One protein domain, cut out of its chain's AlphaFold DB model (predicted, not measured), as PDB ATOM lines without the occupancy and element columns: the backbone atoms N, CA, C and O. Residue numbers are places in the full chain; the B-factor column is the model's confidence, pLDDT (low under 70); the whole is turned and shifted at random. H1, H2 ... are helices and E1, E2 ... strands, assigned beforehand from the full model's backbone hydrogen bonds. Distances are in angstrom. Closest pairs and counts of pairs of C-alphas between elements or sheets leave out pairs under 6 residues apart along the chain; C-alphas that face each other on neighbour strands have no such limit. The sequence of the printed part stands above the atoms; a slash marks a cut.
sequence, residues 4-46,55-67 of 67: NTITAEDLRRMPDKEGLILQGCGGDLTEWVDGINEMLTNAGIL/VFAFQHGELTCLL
ATOM      1  N   ASN A   4     128.940 105.153 100.206       94.62
ATOM      2  CA  ASN A   4     128.328 103.914 100.668       94.62
ATOM      3  C   ASN A   4     127.153 104.223 101.595       94.62
ATOM      4  O   ASN A   4     127.314 104.896 102.606       94.62
ATOM      5  N   THR A   5     125.967 103.708 101.291       95.00
ATOM      6  CA  THR A   5     124.824 103.873 102.198       95.00
ATOM      7  C   THR A   5     124.902 102.846 103.323       95.00
ATOM      8  O   THR A   5     125.028 101.653 103.058       95.00
ATOM      9  N   ILE A   6     124.805 103.308 104.567       95.88
ATOM     10  CA  ILE A   6     124.744 102.479 105.775       95.88
ATOM     11  C   ILE A   6     123.530 102.875 106.615       95.88
ATOM     12  O   ILE A   6     122.932 103.938 106.434       95.88
ATOM     13  N   THR A   7     123.159 102.028 107.568       95.62
ATOM     14  CA  THR A   7     122.158 102.375 108.577       95.62
ATOM     15  C   THR A   7     122.813 102.985 109.817       95.62
ATOM     16  O   THR A   7     123.994 102.779 110.100       95.62
ATOM     17  N   ALA A   8     122.024 103.689 110.633       92.62
ATOM     18  CA  ALA A   8     122.483 104.135 111.949       92.62
ATOM     19  C   ALA A   8     122.831 102.957 112.887       92.62
ATOM     20  O   ALA A   8     123.576 103.135 113.849       92.62
ATOM     21  N   GLU A   9     122.296 101.755 112.640       93.94
ATOM     22  CA  GLU A   9     122.689 100.551 113.378       93.94
ATOM     23  C   GLU A   9     124.072 100.053 112.954       93.94
ATOM     24  O   GLU A   9     124.874  99.715 113.824       93.94
ATOM     25  N   ASP A  10     124.383 100.084 111.656       94.62
ATOM     26  CA  ASP A  10     125.720  99.758 111.153       94.62
ATOM     27  C   ASP A  10     126.764 100.698 111.758       94.62
ATOM     28  O   ASP A  10     127.779 100.228 112.263       94.62
ATOM     29  N   LEU A  11     126.471 102.006 111.817       92.38
ATOM     30  CA  LEU A  11     127.336 103.003 112.456       92.38
ATOM     31  C   LEU A  11     127.650 102.656 113.921       92.38
ATOM     32  O   LEU A  11     128.803 102.710 114.343       92.38
ATOM     33  N   ARG A  12     126.646 102.236 114.707       90.31
ATOM     34  CA  ARG A  12     126.842 101.814 116.111       90.31
ATOM     35  C   ARG A  12     127.739 100.582 116.249       90.31
ATOM     36  O   ARG A  12     128.249 100.325 117.336       90.31
ATOM     37  N   ARG A  13     127.908  99.812 115.173       93.62
ATOM     38  CA  ARG A  13     128.756  98.618 115.097       93.62
ATOM     39  C   ARG A  13     130.113  98.893 114.444       93.62
ATOM     40  O   ARG A  13     130.805  97.940 114.097       93.62
ATOM     41  N   MET A  14     130.521 100.158 114.322       91.19
ATOM     42  CA  MET A  14     131.854 100.564 113.859       91.19
ATOM     43  C   MET A  14     132.738 101.068 115.021       91.19
ATOM     44  O   MET A  14     133.139 102.229 115.014       91.19
ATOM     45  N   PRO A  15     133.056 100.236 116.036       84.94
ATOM     46  CA  PRO A  15     133.790 100.683 117.223       84.94
ATOM     47  C   PRO A  15     135.239 101.103 116.929       84.94
ATOM     48  O   PRO A  15     135.800 101.896 117.676       84.94
ATOM     49  N   ASP A  16     135.825 100.604 115.838       86.56
ATOM     50  CA  ASP A  16     137.228 100.833 115.464       86.56
ATOM     51  C   ASP A  16     137.376 101.851 114.315       86.56
ATOM     52  O   ASP A  16     138.352 101.822 113.559       86.56
ATOM     53  N   LYS A  17     136.371 102.710 114.111       83.75
ATOM     54  CA  LYS A  17     136.373 103.736 113.063       83.75
ATOM     55  C   LYS A  17     136.214 105.114 113.687       83.75
ATOM     56  O   LYS A  17     135.229 105.387 114.364       83.75
ATOM     57  N   GLU A  18     137.168 105.991 113.405       84.94
ATOM     58  CA  GLU A  18     137.049 107.425 113.657       84.94
ATOM     59  C   GLU A  18     136.648 108.129 112.358       84.94
ATOM     60  O   GLU A  18     137.058 107.723 111.269       84.94
ATOM     61  N   GLY A  19     135.836 109.176 112.469       88.25
ATOM     62  CA  GLY A  19     135.346 109.918 111.315       88.25
ATOM     63  C   GLY A  19     134.656 111.215 111.713       88.25
ATOM     64  O   GLY A  19     134.429 111.486 112.895       88.25
ATOM     65  N   LEU A  20     134.339 112.025 110.708       91.38
ATOM     66  CA  LEU A  20     133.668 113.305 110.869       91.38
ATOM     67  C   LEU A  20     132.223 113.161 110.399       91.38
ATOM     68  O   LEU A  20     131.982 112.965 109.216       91.38
ATOM     69  N   ILE A  21     131.262 113.314 111.309       92.88
ATOM     70  CA  ILE A  21     129.850 113.304 110.922       92.88
ATOM     71  C   ILE A  21     129.412 114.714 110.531       92.88
ATOM     72  O   ILE A  21     129.479 115.640 111.342       92.88
ATOM     73  N   LEU A  22     128.909 114.856 109.306       92.81
ATOM     74  CA  LEU A  22     128.337 116.088 108.774       92.81
ATOM     75  C   LEU A  22     126.855 115.877 108.473       92.81
ATOM     76  O   LEU A  22     126.475 115.102 107.597       92.81
ATOM     77  N   GLN A  23     126.011 116.588 109.212       92.81
ATOM     78  CA  GLN A  23     124.581 116.659 108.948       92.81
ATOM     79  C   GLN A  23     124.293 117.901 108.109       92.81
ATOM     80  O   GLN A  23     124.780 118.987 108.417       92.81
ATOM     81  N   GLY A  24     123.445 117.766 107.100       82.94
ATOM     82  CA  GLY A  24     122.933 118.927 106.379       82.94
ATOM     83  C   GLY A  24     121.471 118.756 106.001       82.94
ATOM     84  O   GLY A  24     120.775 117.879 106.509       82.94
ATOM     85  N   CYS A  25     120.989 119.640 105.135       80.56
ATOM     86  CA  CYS A  25     119.563 119.836 104.880       80.56
ATOM     87  C   CYS A  25     119.018 119.100 103.638       80.56
ATOM     88  O   CYS A  25     117.887 119.365 103.235       80.56
ATOM     89  N   GLY A  26     119.788 118.180 103.044       77.44
ATOM     90  CA  GLY A  26     119.469 117.487 101.784       77.44
ATOM     91  C   GLY A  26     120.270 117.993 100.570       77.44
ATOM     92  O   GLY A  26     121.161 118.827 100.706       77.44
ATOM     93  N   GLY A  27     119.964 117.474  99.378       87.12
ATOM     94  CA  GLY A  27     120.709 117.749  98.137       87.12
ATOM     95  C   GLY A  27     121.456 116.522  97.604       87.12
ATOM     96  O   GLY A  27     121.304 115.422  98.141       87.12
ATOM     97  N   ASP A  28     122.226 116.704  96.529       92.19
ATOM     98  CA  ASP A  28     123.044 115.630  95.963       92.19
ATOM     99  C   ASP A  28     124.264 115.351  96.853       92.19
ATOM    100  O   ASP A  28     124.996 116.257  97.252       92.19
ATOM    101  N   LEU A  29     124.479 114.077  97.186       92.44
ATOM    102  CA  LEU A  29     125.556 113.684  98.095       92.44
ATOM    103  C   LEU A  29     126.944 113.851  97.471       92.44
ATOM    104  O   LEU A  29     127.910 114.068  98.198       92.44
ATOM    105  N   THR A  30     127.058 113.763  96.148       92.19
ATOM    106  CA  THR A  30     128.327 113.980  95.445       92.19
ATOM    107  C   THR A  30     128.710 115.450  95.524       92.19
ATOM    108  O   THR A  30     129.835 115.754  95.905       92.19
ATOM    109  N   GLU A  31     127.755 116.355  95.281       93.12
ATOM    110  CA  GLU A  31     127.980 117.802  95.413       93.12
ATOM    111  C   GLU A  31     128.441 118.188  96.822       93.12
ATOM    112  O   GLU A  31     129.312 119.043  96.985       93.12
ATOM    113  N   TRP A  32     127.899 117.535  97.853       93.31
ATOM    114  CA  TRP A  32     128.354 117.748  99.224       93.31
ATOM    115  C   TRP A  32     129.811 117.354  99.409       93.31
ATOM    116  O   TRP A  32     130.592 118.134  99.948       93.31
ATOM    117  N   VAL A  33     130.179 116.144  98.993       93.50
ATOM    118  CA  VAL A  33     131.539 115.642  99.178       93.50
ATOM    119  C   VAL A  33     132.543 116.475  98.386       93.50
ATOM    120  O   VAL A  33     133.605 116.812  98.913       93.50
ATOM    121  N   ASP A  34     132.197 116.860  97.160       94.00
ATOM    122  CA  ASP A  34     133.025 117.736  96.335       94.00
ATOM    123  C   ASP A  34     133.197 119.108  97.006       94.00
ATOM    124  O   ASP A  34     134.326 119.568  97.186       94.00
ATOM    125  N   GLY A  35     132.103 119.711  97.485       93.94
ATOM    126  CA  GLY A  35     132.128 120.992  98.192       93.94
ATOM    127  C   GLY A  35     132.920 120.949  99.502       93.94
ATOM    128  O   GLY A  35     133.691 121.862  99.789       93.94
ATOM    129  N   ILE A  36     132.800 119.876 100.287       93.12
ATOM    130  CA  ILE A  36     133.578 119.687 101.519       93.12
ATOM    131  C   ILE A  36     135.072 119.570 101.195       93.12
ATOM    132  O   ILE A  36     135.888 120.243 101.831       93.12
ATOM    133  N   ASN A  37     135.444 118.747 100.208       94.81
ATOM    134  CA  ASN A  37     136.842 118.598  99.796       94.81
ATOM    135  C   ASN A  37     137.415 119.931  99.299       94.81
ATOM    136  O   ASN A  37     138.524 120.299  99.691       94.81
ATOM    137  N   GLU A  38     136.661 120.681  98.495       96.38
ATOM    138  CA  GLU A  38     137.052 122.013  98.034       96.38
ATOM    139  C   GLU A  38     137.251 122.976  99.213       96.38
ATOM    140  O   GLU A  38     138.314 123.588  99.340       96.38
ATOM    141  N   MET A  39     136.273 123.079 100.119       96.06
ATOM    142  CA  MET A  39     136.335 123.979 101.275       96.06
ATOM    143  C   MET A  39     137.530 123.679 102.181       96.06
ATOM    144  O   MET A  39     138.250 124.599 102.575       96.06
ATOM    145  N   LEU A  40     137.772 122.407 102.509       95.50
ATOM    146  CA  LEU A  40     138.885 122.026 103.380       95.50
ATOM    147  C   LEU A  40     140.246 122.162 102.687       95.50
ATOM    148  O   LEU A  40     141.229 122.505 103.348       95.50
ATOM    149  N   THR A  41     140.315 121.946 101.373       96.81
ATOM    150  CA  THR A  41     141.528 122.203 100.581       96.81
ATOM    151  C   THR A  41     141.844 123.697 100.562       96.81
ATOM    152  O   THR A  41     142.964 124.100 100.879       96.81
ATOM    153  N   ASN A  42     140.845 124.538 100.289       97.62
ATOM    154  CA  ASN A  42     140.987 125.996 100.276       97.62
ATOM    155  C   ASN A  42     141.352 126.560 101.659       97.62
ATOM    156  O   ASN A  42     142.074 127.551 101.754       97.62
ATOM    157  N   ALA A  43     140.905 125.910 102.737       97.56
ATOM    158  CA  ALA A  43     141.301 126.235 104.106       97.56
ATOM    159  C   ALA A  43     142.721 125.749 104.478       97.56
ATOM    160  O   ALA A  43     143.195 126.037 105.578       97.56
ATOM    161  N   GLY A  44     143.403 125.002 103.601       96.56
ATOM    162  CA  GLY A  44     144.726 124.425 103.856       96.56
ATOM    163  C   GLY A  44     144.723 123.256 104.850       96.56
ATOM    164  O   GLY A  44     145.776 122.922 105.404       96.56
ATOM    165  N   ILE A  45     143.551 122.660 105.098       95.50
ATOM    166  CA  ILE A  45     143.359 121.513 105.995       95.50
ATOM    167  C   ILE A  45     143.730 120.224 105.262       95.50
ATOM    168  O   ILE A  45     144.578 119.473 105.742       95.50
ATOM    169  N   LEU A  46     143.134 119.999 104.088       95.06
ATOM    170  CA  LEU A  46     143.532 118.915 103.194       95.06
ATOM    171  C   LEU A  46     144.746 119.367 102.382       95.06
ATOM    172  O   LEU A  46     144.736 120.428 101.757       95.06
ATOM    173  N   VAL A  55     133.566 107.598 102.290       94.19
ATOM    174  CA  VAL A  55     132.357 108.353 102.630       94.19
ATOM    175  C   VAL A  55     131.177 107.408 102.808       94.19
ATOM    176  O   VAL A  55     130.864 106.605 101.920       94.19
ATOM    177  N   PHE A  56     130.493 107.533 103.942       94.69
ATOM    178  CA  PHE A  56     129.263 106.812 104.231       94.69
ATOM    179  C   PHE A  56     128.090 107.774 104.377       94.69
ATOM    180  O   PHE A  56     128.211 108.824 104.991       94.69
ATOM    181  N   ALA A  57     126.932 107.398 103.848       95.00
ATOM    182  CA  ALA A  57     125.691 108.135 104.026       95.00
ATOM    183  C   ALA A  57     124.722 107.330 104.891       95.00
ATOM    184  O   ALA A  57     124.539 106.134 104.668       95.00
ATOM    185  N   PHE A  58     124.072 107.978 105.852       95.06
ATOM    186  CA  PHE A  58     123.046 107.348 106.681       95.06
ATOM    187  C   PHE A  58     121.944 108.335 107.059       95.06
ATOM    188  O   PHE A  58     122.124 109.551 107.014       95.06
ATOM    189  N   GLN A  59     120.785 107.798 107.435       93.81
ATOM    190  CA  GLN A  59     119.658 108.589 107.922       93.81
ATOM    191  C   GLN A  59     119.659 108.654 109.448       93.81
ATOM    192  O   GLN A  59     119.816 107.635 110.129       93.81
ATOM    193  N   HIS A  60     119.414 109.848 109.983       91.94
ATOM    194  CA  HIS A  60     119.123 110.078 111.391       91.94
ATOM    195  C   HIS A  60     117.799 110.841 111.514       91.94
ATOM    196  O   HIS A  60     117.741 112.060 111.354       91.94
ATOM    197  N   GLY A  61     116.716 110.100 111.767       90.31
ATOM    198  CA  GLY A  61     115.361 110.636 111.631       90.31
ATOM    199  C   GLY A  61     115.050 110.913 110.160       90.31
ATOM    200  O   GLY A  61     115.188 110.018 109.332       90.31
ATOM    201  N   GLU A  62     114.662 112.147 109.850       90.12
ATOM    202  CA  GLU A  62     114.393 112.616 108.480       90.12
ATOM    203  C   GLU A  62     115.615 113.287 107.823       90.12
ATOM    204  O   GLU A  62     115.512 113.826 106.723       90.12
ATOM    205  N   LEU A  63     116.767 113.302 108.507       92.00
ATOM    206  CA  LEU A  63     117.959 114.030 108.080       92.00
ATOM    207  C   LEU A  63     119.042 113.086 107.558       92.00
ATOM    208  O   LEU A  63     119.466 112.153 108.247       92.00
ATOM    209  N   THR A  64     119.565 113.411 106.377       93.88
ATOM    210  CA  THR A  64     120.720 112.732 105.787       93.88
ATOM    211  C   THR A  64     122.019 113.242 106.404       93.88
ATOM    212  O   THR A  64     122.246 114.449 106.508       93.88
ATOM    213  N   CYS A  65     122.888 112.312 106.790       94.75
ATOM    214  CA  CYS A  65     124.211 112.585 107.338       94.75
ATOM    215  C   CYS A  65     125.288 111.887 106.498       94.75
ATOM    216  O   CYS A  65     125.059 110.781 106.000       94.75
ATOM    217  N   LEU A  66     126.456 112.519 106.390       94.81
ATOM    218  CA  LEU A  66     127.690 111.912 105.897       94.81
ATOM    219  C   LEU A  66     128.619 111.582 107.069       94.81
ATOM    220  O   LEU A  66     128.644 112.323 108.052       94.81
ATOM    221  N   LEU A  67     129.365 110.487 106.948       93.81
ATOM    222  CA  LEU A  67     130.502 110.092 107.781       93.81
ATOM    223  C   LEU A  67     131.735 109.916 106.896       93.81
ATOM    224  O   LEU A  67     131.565 109.320 105.806       93.81
TER     225      LEU A  67
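AT A GLANCE: This is residues 4 to 46 and 55 to 67 of the 67 residues of an uncharacterized protein of Lacticaseibacillus rhamnosus (UniProt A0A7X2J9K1). A small two-strand hairpin, E1 and E2, widened by a short pairing beside each strand, lies between the short helix H1 and the first residues of the longer helix H2. H2 runs away from the hairpin as an arm, with residues 39 to 44 sticking out, and residues 12 to 17 form a second protruding stretch. The printed part has 56 residues with two named helices and two named strands, in the order H1 H2 E1 E2; the sheet is antiparallel and the class is mixed, helices and strands. The whole is only just compact, close to loose, with a radius of gyration of the C-alphas of 12.2 A, and only just flat, spanning 34 by 27 by 15 A.

IN THESE COORDINATES: Residue 4 is the first printed residue. H1 is residues 8 to 12, and C-alpha 8 is at (122.483, 104.135, 111.949). Residues 13 to 28 hold no named element. H2 is residues 29 to 42, 19.9 A from first to last C-alpha, beginning at C-alpha 29 (125.556, 113.684, 98.095). E1 is residues 55 to 60, 16.0 A long between its end C-alphas. E2 is residues 63 to 66, 10.2 A long, with C-alpha 66 at (127.690, 111.912, 105.897).

HOW THE PARTS SIT: E1 and E2 form a hairpin with a tight link of 2 residues, antiparallel at 158 degrees. N 58 and O 65 are 3.0 A apart and N 65 and O 58 are 2.9 A apart, within hydrogen-bond range. The C-alphas of 57 and 66 face each other at 4.7 A. Residues 4 to 5 pair with residues 56 to 57 of E1, parallel. Residues 22 to 23 pair with residues 65 to 66 of E2, antiparallel. H1 and E1 have 3 pairs of C-alphas within 8 A, the closest being those of Ala 8 and Phe 58, 6.2 A apart. H1 and E2 are apart, and so are H1 and H2. H2 is near E1 and near E2, with 5 pairs of C-alphas within 10 A for each strand, made by its residues 29 to 33. In H1 and H2 every O i to N i+4 pair is within hydrogen-bond range.

THE WHOLE: The two farthest C-alphas, those of Glu 9 and Asn 42, are 34.0 A apart. The link from H1 to H2 is long, with 16 residues. Residues 47 to 54 are not printed, and C-alphas 46 and 55 are 15.4 A apart across this cut, which falls in the link from H2 to E1. Without the stretches that stand free, residues 12 to 17 and residues 39 to 44, of which 39 to 42 belong to H2, the body spans 30 by 24 by 15 A. Mean pLDDT of the printed part is 92.3, and no printed residue is under 70.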